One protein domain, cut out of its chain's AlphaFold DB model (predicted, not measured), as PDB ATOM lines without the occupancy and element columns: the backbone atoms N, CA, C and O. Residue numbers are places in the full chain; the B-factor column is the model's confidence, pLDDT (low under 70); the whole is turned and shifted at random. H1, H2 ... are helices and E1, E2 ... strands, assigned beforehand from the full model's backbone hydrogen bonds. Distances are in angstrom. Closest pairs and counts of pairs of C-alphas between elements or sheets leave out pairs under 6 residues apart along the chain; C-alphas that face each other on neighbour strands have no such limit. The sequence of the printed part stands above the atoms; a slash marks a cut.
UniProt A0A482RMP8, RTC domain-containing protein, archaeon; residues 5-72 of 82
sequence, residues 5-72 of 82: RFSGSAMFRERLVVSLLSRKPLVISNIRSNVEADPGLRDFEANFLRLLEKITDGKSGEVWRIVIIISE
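AT A GLANCE: This is residues 5 to 72 of the 82 residues of the protein "RTC domain-containing protein" of archaeon (UniProt A0A482RMP8). What does one see first? A small, short-stranded sheet, E1, E2 and E3 side by side, has helix H1 near it, while the longer helix H2 runs the same way as H1 off the sheet. Long links make much of the length, and residues 57 to 63 stick out at one end. What is it made of? The printed part has 68 residues with two named helices and three named strands, in the order E1, H1, E2, H2, E3; the sheet order is E1, E2, E3, all parallel, and the class is mixed. It is only just compact, close to loose, with a radius of gyration of the C-alphas of 12.6 A and spans of 42 by 22 by 18 A.

HOW THE PARTS SIT: How is the sheet paired? Inner strand E2, residues 26 to 29, is parallel to edge strand E1, residues 5 to 7, at 29 degrees, with N 6 and O 27 2.8 A apart, within hydrogen-bond range. E2 is also parallel to edge strand E3, residues 69 to 71, at 11 degrees, with N 28 and O 69 3.3 A apart, within that range. Where are the helices? H1, residues 12 to 22, is on the sheet but only grazes it with residues 12 to 20; the closest C-alphas of H1 and E2, those of Ser 19 and Leu 26, are 6.2 A apart. H2, residues 43 to 55, is not on the sheet. H1 and H2 only just touch, with 3 pairs of C-alphas within 8 A, H2 by residues 45 to 48 alone; the closest C-alphas, of Phe 12 and Glu 45, are 7.8 A apart, and the helices run the same way at a shallow tilt of 19 degrees. What do the backbones show? In H1 and H2 every O i to N i+4 pair is within hydrogen-bond range. E1, H1, E2 and E2, H2, E3 are strand-helix-strand units, two parallel neighbour strands with a helix between, each with a right-handed crossover.

IN THESE COORDINATES: Where do the strands lie? E1 begins at C-alpha 5 (-38.041, -6.189, 30.598) and is 7.1 A long; E2 is 9.9 A long, and E3, 5.8 A long, ends at C-alpha 71 (-27.648, -5.120, 33.753). How long are the helices? H1 is 15.4 A and H2 18.2 A from first to last C-alpha.

THE WHOLE: How large is it? The two C-alphas farthest apart, of Glu 36 and Gly 61, are 42.7 A apart, and the printed part has no cut. Which links are long, and where is confidence low? The links E2 to H2 and H2 to E3 are long, 13 residues each; pLDDT of the model is under 70 at residues 57 to 72.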
ATOM      1  N   ARG A   5     -39.185  -5.461  30.040       90.00
ATOM      2  CA  ARG A   5     -38.041  -6.189  30.598       90.00
ATOM      3  C   ARG A   5     -37.807  -7.448  29.785       90.00
ATOM      4  O   ARG A   5     -38.718  -8.257  29.633       90.00
ATOM      5  N   PHE A   6     -36.591  -7.610  29.293       90.81
ATOM      6  CA  PHE A   6     -36.158  -8.789  28.563       90.81
ATOM      7  C   PHE A   6     -34.807  -9.279  29.085       90.81
ATOM      8  O   PHE A   6     -34.090  -8.558  29.774       90.81
ATOM      9  N   SER A   7     -34.470 -10.515  28.734       90.50
ATOM     10  CA  SER A   7     -33.206 -11.157  29.079       90.50
ATOM     11  C   SER A   7     -32.528 -11.686  27.814       90.50
ATOM     12  O   SER A   7     -33.211 -12.070  26.852       90.50
ATOM     13  N   GLY A   8     -31.196 -11.682  27.807       88.31
ATOM     14  CA  GLY A   8     -30.362 -12.161  26.710       88.31
ATOM     15  C   GLY A   8     -30.288 -11.223  25.501       88.31
ATOM     16  O   GLY A   8     -30.974 -10.203  25.416       88.31
ATOM     17  N   SER A   9     -29.456 -11.604  24.532       88.75
ATOM     18  CA  SER A   9     -29.191 -10.849  23.295       88.75
ATOM     19  C   SER A   9     -30.133 -11.184  22.129       88.75
ATOM     20  O   SER A   9     -30.026 -10.593  21.055       88.75
ATOM     21  N   ALA A  10     -31.061 -12.132  22.300       92.19
ATOM     22  CA  ALA A  10     -31.986 -12.513  21.236       92.19
ATOM     23  C   ALA A  10     -32.862 -11.321  20.815       92.19
ATOM     24  O   ALA A  10     -33.464 -10.659  21.662       92.19
ATOM     25  N   MET A  11     -32.947 -11.073  19.506       93.56
ATOM     26  CA  MET A  11     -33.735  -9.980  18.916       93.56
ATOM     27  C   MET A  11     -33.403  -8.591  19.499       93.56
ATOM     28  O   MET A  11     -34.289  -7.764  19.735       93.56
ATOM     29  N   PHE A  12     -32.125  -8.340  19.806       90.94
ATOM     30  CA  PHE A  12     -31.670  -7.099  20.442       90.94
ATOM     31  C   PHE A  12     -32.079  -5.841  19.653       90.94
ATOM     32  O   PHE A  12     -32.583  -4.878  20.231       90.94
ATOM     33  N   ARG A  13     -31.928  -5.872  18.322       92.75
ATOM     34  CA  ARG A  13     -32.231  -4.736  17.437       92.75
ATOM     35  C   ARG A  13     -33.728  -4.450  17.380       92.75
ATOM     36  O   ARG A  13     -34.146  -3.307  17.527       92.75
ATOM     37  N   GLU A  14     -34.532  -5.491  17.220       94.50
ATOM     38  CA  GLU A  14     -35.986  -5.417  17.126       94.50
ATOM     39  C   GLU A  14     -36.582  -4.887  18.432       94.50
ATOM     40  O   GLU A  14     -37.421  -3.987  18.406       94.50
ATOM     41  N   ARG A  15     -36.103  -5.381  19.583       92.06
ATOM     42  CA  ARG A  15     -36.533  -4.909  20.910       92.06
ATOM     43  C   ARG A  15     -36.256  -3.417  21.088       92.06
ATOM     44  O   ARG A  15     -37.141  -2.696  21.548       92.06
ATOM     45  N   LEU A  16     -35.069  -2.955  20.691       89.25
ATOM     46  CA  LEU A  16     -34.700  -1.539  20.741       89.25
ATOM     47  C   LEU A  16     -35.592  -0.677  19.845       89.25
ATOM     48  O   LEU A  16     -36.140   0.319  20.311       89.25
ATOM     49  N   VAL A  17     -35.793  -1.079  18.588       90.50
ATOM     50  CA  VAL A  17     -36.630  -0.335  17.633       90.50
ATOM     51  C   VAL A  17     -38.086  -0.276  18.103       90.50
ATOM     52  O   VAL A  17     -38.696   0.789  18.092       90.50
ATOM     53  N   VAL A  18     -38.649  -1.388  18.579       90.12
ATOM     54  CA  VAL A  18     -40.029  -1.424  19.092       90.12
ATOM     55  C   VAL A  18     -40.175  -0.586  20.364       90.12
ATOM     56  O   VAL A  18     -41.172   0.120  20.519       90.12
ATOM     57  N   SER A  19     -39.198  -0.623  21.274       87.38
ATOM     58  CA  SER A  19     -39.175   0.238  22.465       87.38
ATOM     59  C   SER A  19     -39.149   1.719  22.087       87.38
ATOM     60  O   SER A  19     -39.933   2.493  22.640       87.38
ATOM     61  N   LEU A  20     -38.326   2.083  21.101       85.06
ATOM     62  CA  LEU A  20     -38.231   3.440  20.572       85.06
ATOM     63  C   LEU A  20     -39.564   3.908  19.967       85.06
ATOM     64  O   LEU A  20     -40.085   4.952  20.357       85.06
ATOM     65  N   LEU A  21     -40.156   3.114  19.069       86.19
ATOM     66  CA  LEU A  21     -41.418   3.451  18.398       86.19
ATOM     67  C   LEU A  21     -42.610   3.494  19.364       86.19
ATOM     68  O   LEU A  21     -43.492   4.339  19.229       86.19
ATOM     69  N   SER A  22     -42.635   2.599  20.354       87.94
ATOM     70  CA  SER A  22     -43.701   2.547  21.365       87.94
ATOM     71  C   SER A  22     -43.500   3.516  22.530       87.94
ATOM     72  O   SER A  22     -44.406   3.656  23.353       87.94
ATOM     73  N   ARG A  23     -42.334   4.172  22.612       85.12
ATOM     74  CA  ARG A  23     -41.951   5.100  23.690       85.12
ATOM     75  C   ARG A  23     -42.040   4.466  25.077       85.12
ATOM     76  O   ARG A  23     -42.413   5.111  26.056       85.12
ATOM     77  N   LYS A  24     -41.716   3.175  25.164       85.00
ATOM     78  CA  LYS A  24     -41.719   2.420  26.420       85.00
ATOM     79  C   LYS A  24     -40.285   2.176  26.877       85.00
ATOM     80  O   LYS A  24     -39.499   1.681  26.070       85.00
ATOM     81  N   PRO A  25     -39.942   2.450  28.149       85.25
ATOM     82  CA  PRO A  25     -38.623   2.127  28.686       85.25
ATOM     83  C   PRO A  25     -38.310   0.636  28.518       85.25
ATOM     84  O   PRO A  25     -39.206  -0.192  28.685       85.25
ATOM     85  N   LEU A  26     -37.054   0.295  28.222       86.81
ATOM     86  CA  LEU A  26     -36.613  -1.069  27.930       86.81
ATOM     87  C   LEU A  26     -35.384  -1.438  28.761       86.81
ATOM     88  O   LEU A  26     -34.355  -0.781  28.690       86.81
ATOM     89  N   VAL A  27     -35.474  -2.538  29.499       87.69
ATOM     90  CA  VAL A  27     -34.365  -3.134  30.248       87.69
ATOM     91  C   VAL A  27     -34.032  -4.473  29.612       87.69
ATOM     92  O   VAL A  27     -34.912  -5.329  29.503       87.69
ATOM     93  N   ILE A  28     -32.774  -4.662  29.222       88.00
ATOM     94  CA  ILE A  28     -32.263  -5.949  28.745       88.00
ATOM     95  C   ILE A  28     -31.172  -6.392  29.713       88.00
ATOM     96  O   ILE A  28     -30.120  -5.766  29.806       88.00
ATOM     97  N   SER A  29     -31.423  -7.459  30.461       89.81
ATOM     98  CA  SER A  29     -30.442  -8.047  31.373       89.81
ATOM     99  C   SER A  29     -29.786  -9.285  30.764       89.81
ATOM    100  O   SER A  29     -30.258  -9.834  29.769       89.81
ATOM    101  N   ASN A  30     -28.707  -9.759  31.392       87.25
ATOM    102  CA  ASN A  30     -28.146 -11.085  31.116       87.25
ATOM    103  C   ASN A  30     -27.687 -11.282  29.654       87.25
ATOM    104  O   ASN A  30     -27.863 -12.352  29.068       87.25
ATOM    105  N   ILE A  31     -27.145 -10.233  29.030       87.81
ATOM    106  CA  ILE A  31     -26.624 -10.305  27.661       87.81
ATOM    107  C   ILE A  31     -25.351 -11.156  27.688       87.81
ATOM    108  O   ILE A  31     -24.331 -10.709  28.194       87.81
ATOM    109  N   ARG A  32     -25.424 -12.393  27.176       87.12
ATOM    110  CA  ARG A  32     -24.284 -13.332  27.070       87.12
ATOM    111  C   ARG A  32     -23.504 -13.556  28.377       87.12
ATOM    112  O   ARG A  32     -22.333 -13.900  28.347       87.12
ATOM    113  N   SER A  33     -24.155 -13.428  29.526       84.38
ATOM    114  CA  SER A  33     -23.527 -13.628  30.843       84.38
ATOM    115  C   SER A  33     -23.025 -15.051  31.103       84.38
ATOM    116  O   SER A  33     -22.286 -15.273  32.052       84.38
ATOM    117  N   ASN A  34     -23.441 -16.023  30.291       82.88
ATOM    118  CA  ASN A  34     -23.052 -17.425  30.390       82.88
ATOM    119  C   ASN A  34     -21.813 -17.786  29.546       82.88
ATOM    120  O   ASN A  34     -21.459 -18.961  29.489       82.88
ATOM    121  N   VAL A  35     -21.213 -16.827  28.832       80.75
ATOM    122  CA  VAL A  35     -20.058 -17.055  27.954       80.75
ATOM    123  C   VAL A  35     -18.833 -16.348  28.529       80.75
ATOM    124  O   VAL A  35     -18.812 -15.128  28.614       80.75
ATOM    125  N   GLU A  36     -17.796 -17.119  28.861       77.62
ATOM    126  CA  GLU A  36     -16.549 -16.620  29.471       77.62
ATOM    127  C   GLU A  36     -15.726 -15.722  28.531       77.62
ATOM    128  O   GLU A  36     -15.076 -14.781  28.970       77.62
ATOM    129  N   ALA A  37     -15.739 -16.007  27.225       79.62
ATOM    130  CA  ALA A  37     -14.834 -15.359  26.274       79.62
ATOM    131  C   ALA A  37     -15.244 -13.925  25.885       79.62
ATOM    132  O   ALA A  37     -14.387 -13.152  25.471       79.62
ATOM    133  N   ASP A  38     -16.536 -13.589  25.965       77.38
ATOM    134  CA  ASP A  38     -17.084 -12.292  25.531       77.38
ATOM    135  C   ASP A  38     -18.477 -12.068  26.167       77.38
ATOM    136  O   ASP A  38     -19.517 -12.232  25.506       77.38
ATOM    137  N   PRO A  39     -18.536 -11.811  27.489       83.69
ATOM    138  CA  PRO A  39     -19.786 -11.490  28.161       83.69
ATOM    139  C   PRO A  39     -20.251 -10.072  27.798       83.69
ATOM    140  O   PRO A  39     -19.456  -9.182  27.511       83.69
ATOM    141  N   GLY A  40     -21.563  -9.835  27.847       86.00
ATOM    142  CA  GLY A  40     -22.127  -8.505  27.618       86.00
ATOM    143  C   GLY A  40     -22.388  -8.183  26.145       86.00
ATOM    144  O   GLY A  40     -22.723  -9.059  25.338       86.00
ATOM    145  N   LEU A  41     -22.351  -6.890  25.811       87.25
ATOM    146  CA  LEU A  41     -22.609  -6.376  24.462       87.25
ATOM    147  C   LEU A  41     -21.430  -6.630  23.523       87.25
ATOM    148  O   LEU A  41     -20.287  -6.394  23.887       87.25
ATOM    149  N   ARG A  42     -21.735  -6.973  22.271       89.06
ATOM    150  CA  ARG A  42     -20.730  -7.010  21.199       89.06
ATOM    151  C   ARG A  42     -20.564  -5.637  20.558       89.06
ATOM    152  O   ARG A  42     -21.505  -4.840  20.540       89.06
ATOM    153  N   ASP A  43     -19.428  -5.414  19.904       89.56
ATOM    154  CA  ASP A  43     -19.113  -4.151  19.220       89.56
ATOM    155  C   ASP A  43     -20.205  -3.683  18.254       89.56
ATOM    156  O   ASP A  43     -20.530  -2.498  18.198       89.56
ATOM    157  N   PHE A  44     -20.825  -4.599  17.503       92.44
ATOM    158  CA  PHE A  44     -21.895  -4.237  16.570       92.44
ATOM    159  C   PHE A  44     -23.182  -3.796  17.280       92.44
ATOM    160  O   PHE A  44     -23.917  -2.964  16.751       92.44
ATOM    161  N   GLU A  45     -23.464  -4.322  18.472       89.12
ATOM    162  CA  GLU A  45     -24.616  -3.914  19.278       89.12
ATOM    163  C   GLU A  45     -24.347  -2.559  19.934       89.12
ATOM    164  O   GLU A  45     -25.212  -1.688  19.909       89.12
ATOM    165  N   ALA A  46     -23.125  -2.339  20.430       86.44
ATOM    166  CA  ALA A  46     -22.682  -1.040  20.932       86.44
ATOM    167  C   ALA A  46     -22.703   0.036  19.830       86.44
ATOM    168  O   ALA A  46     -23.198   1.143  20.042       86.44
ATOM    169  N   ASN A  47     -22.235  -0.289  18.623       90.06
ATOM    170  CA  ASN A  47     -22.306   0.614  17.473       90.06
ATOM    171  C   ASN A  47     -23.749   0.884  17.037       90.06
ATOM    172  O   ASN A  47     -24.063   2.006  16.644       90.06
ATOM    173  N   PHE A  48     -24.644  -0.103  17.146       89.44
ATOM    174  CA  PHE A  48     -26.068   0.102  16.896       89.44
ATOM    175  C   PHE A  48     -26.710   1.039  17.930       89.44
ATOM    176  O   PHE A  48     -27.477   1.918  17.548       89.44
ATOM    177  N   LEU A  49     -26.355   0.918  19.215       86.25
ATOM    178  CA  LEU A  49     -26.788   1.866  20.248       86.25
ATOM    179  C   LEU A  49     -26.309   3.291  19.941       86.25
ATOM    180  O   LEU A  49     -27.125   4.207  19.926       86.25
ATOM    181  N   ARG A  50     -25.029   3.470  19.589       84.38
ATOM    182  CA  ARG A  50     -24.476   4.778  19.175       84.38
ATOM    183  C   ARG A  50     -25.179   5.350  17.942       84.38
ATOM    184  O   ARG A  50     -25.351   6.560  17.827       84.38
ATOM    185  N   LEU A  51     -25.558   4.494  16.989       86.94
ATOM    186  CA  LEU A  51     -26.337   4.900  15.819       86.94
ATOM    187  C   LEU A  51     -27.729   5.384  16.233       86.94
ATOM    188  O   LEU A  51     -28.160   6.438  15.771       86.94
ATOM    189  N   LEU A  52     -28.412   4.637  17.104       84.25
ATOM    190  CA  LEU A  52     -29.721   5.030  17.615       84.25
ATOM    191  C   LEU A  52     -29.643   6.374  18.333       84.25
ATOM    192  O   LEU A  52     -30.429   7.247  17.993       84.25
ATOM    193  N   GLU A  53     -28.664   6.574  19.219       79.56
ATOM    194  CA  GLU A  53     -28.445   7.851  19.912       79.56
ATOM    195  C   GLU A  53     -28.335   9.028  18.934       79.56
ATOM    196  O   GLU A  53     -29.010  10.040  19.120       79.56
ATOM    197  N   LYS A  54     -27.558   8.871  17.851       82.19
ATOM    198  CA  LYS A  54     -27.415   9.891  16.797       82.19
ATOM    199  C   LYS A  54     -28.715  10.155  16.035       82.19
ATOM    200  O   LYS A  54     -29.003  11.301  15.715       82.19
ATOM    201  N   ILE A  55     -29.482   9.113  15.712       82.62
ATOM    202  CA  ILE A  55     -30.748   9.247  14.967       82.62
ATOM    203  C   ILE A  55     -31.841   9.863  15.847       82.62
ATOM    204  O   ILE A  55     -32.712  10.575  15.352       82.62
ATOM    205  N   THR A  56     -31.807   9.606  17.154       74.88
ATOM    206  CA  THR A  56     -32.802  10.102  18.114       74.88
ATOM    207  C   THR A  56     -32.571  11.542  18.580       74.88
ATOM    208  O   THR A  56     -33.186  11.932  19.569       74.88
ATOM    209  N   ASP A  57     -31.711  12.294  17.879       61.16
ATOM    210  CA  ASP A  57     -31.335  13.706  18.061       61.16
ATOM    211  C   ASP A  57     -32.173  14.455  19.119       61.16
ATOM    212  O   ASP A  57     -33.382  14.671  18.963       61.16
ATOM    213  N   GLY A  58     -31.535  14.817  20.237       53.50
ATOM    214  CA  GLY A  58     -32.183  15.376  21.421       53.50
ATOM    215  C   GLY A  58     -32.774  16.761  21.169       53.50
ATOM    216  O   GLY A  58     -32.155  17.771  21.497       53.50
ATOM    217  N   LYS A  59     -33.999  16.829  20.636       42.09
ATOM    218  CA  LYS A  59     -34.768  18.077  20.633       42.09
ATOM    219  C   LYS A  59     -35.088  18.477  22.077       42.09
ATOM    220  O   LYS A  59     -35.821  17.795  22.790       42.09
ATOM    221  N   SER A  60     -34.522  19.610  22.478       45.09
ATOM    222  CA  SER A  60     -34.760  20.324  23.730       45.09
ATOM    223  C   SER A  60     -36.259  20.545  23.963       45.09
ATOM    224  O   SER A  60     -36.862  21.433  23.365       45.09
ATOM    225  N   GLY A  61     -36.870  19.720  24.807       46.50
ATOM    226  CA  GLY A  61     -38.261  19.879  25.233       46.50
ATOM    227  C   GLY A  61     -38.845  18.593  25.802       46.50
ATOM    228  O   GLY A  61     -39.437  18.613  26.872       46.50
ATOM    229  N   GLU A  62     -38.582  17.460  25.151       45.78
ATOM    230  CA  GLU A  62     -39.051  16.147  25.595       45.78
ATOM    231  C   GLU A  62     -37.916  15.145  25.405       45.78
ATOM    232  O   GLU A  62     -37.689  14.605  24.325       45.78
ATOM    233  N   VAL A  63     -37.123  14.956  26.458       43.25
ATOM    234  CA  VAL A  63     -36.016  13.999  26.455       43.25
ATOM    235  C   VAL A  63     -36.599  12.611  26.179       43.25
ATOM    236  O   VAL A  63     -37.293  12.057  27.033       43.25
ATOM    237  N   TRP A  64     -36.296  12.026  25.014       49.81
ATOM    238  CA  TRP A  64     -36.459  10.596  24.741       49.81
ATOM    239  C   TRP A  64     -35.531   9.819  25.677       49.81
ATOM    240  O   TRP A  64     -34.465   9.348  25.292       49.81
ATOM    241  N   ARG A  65     -35.887   9.742  26.960       49.16
ATOM    242  CA  ARG A  65     -35.105   9.048  27.978       49.16
ATOM    243  C   ARG A  65     -35.333   7.555  27.792       49.16
ATOM    244  O   ARG A  65     -36.106   6.932  28.517       49.16
ATOM    245  N   ILE A  66     -34.678   6.978  26.791       54.91
ATOM    246  CA  ILE A  66     -34.579   5.530  26.670       54.91
ATOM    247  C   ILE A  66     -33.618   5.101  27.770       54.91
ATOM    248  O   ILE A  66     -32.401   5.180  27.650       54.91
ATOM    249  N   VAL A  67     -34.187   4.713  28.904       54.59
ATOM    250  CA  VAL A  67     -33.437   4.113  30.001       54.59
ATOM    251  C   VAL A  67     -33.106   2.684  29.575       54.59
ATOM    252  O   VAL A  67     -33.809   1.752  29.954       54.59
ATOM    253  N   ILE A  68     -32.084   2.528  28.728       62.34
ATOM    254  CA  ILE A  68     -31.515   1.224  28.381       62.34
ATOM    255  C   ILE A  68     -30.632   0.816  29.554       62.34
ATOM    256  O   ILE A  68     -29.457   1.163  29.624       62.34
ATOM    257  N   ILE A  69     -31.216   0.113  30.522       60.25
ATOM    258  CA  ILE A  69     -30.425  -0.501  31.587       60.25
ATOM    259  C   ILE A  69     -29.964  -1.850  31.063       60.25
ATOM    260  O   ILE A  69     -30.757  -2.791  30.960       60.25
ATOM    261  N   ILE A  70     -28.679  -1.923  30.736       63.12
ATOM    262  CA  ILE A  70     -27.993  -3.185  30.502       63.12
ATOM    263  C   ILE A  70     -27.436  -3.614  31.848       63.12
ATOM    264  O   ILE A  70     -26.472  -3.045  32.346       63.12
ATOM    265  N   SER A  71     -28.121  -4.560  32.490       55.38
ATOM    266  CA  SER A  71     -27.648  -5.120  33.753       55.38
ATOM    267  C   SER A  71     -26.768  -6.322  33.448       55.38
ATOM    268  O   SER A  71     -27.260  -7.405  33.113       55.38
ATOM    269  N   GLU A  72     -25.462  -6.109  33.565       53.91
ATOM    270  CA  GLU A  72     -24.486  -7.177  33.695       53.91
ATOM    271  C   GLU A  72     -24.519  -7.643  35.154       53.91
ATOM    272  O   GLU A  72     -23.979  -7.002  36.054       53.91
TER     273      GLU A  72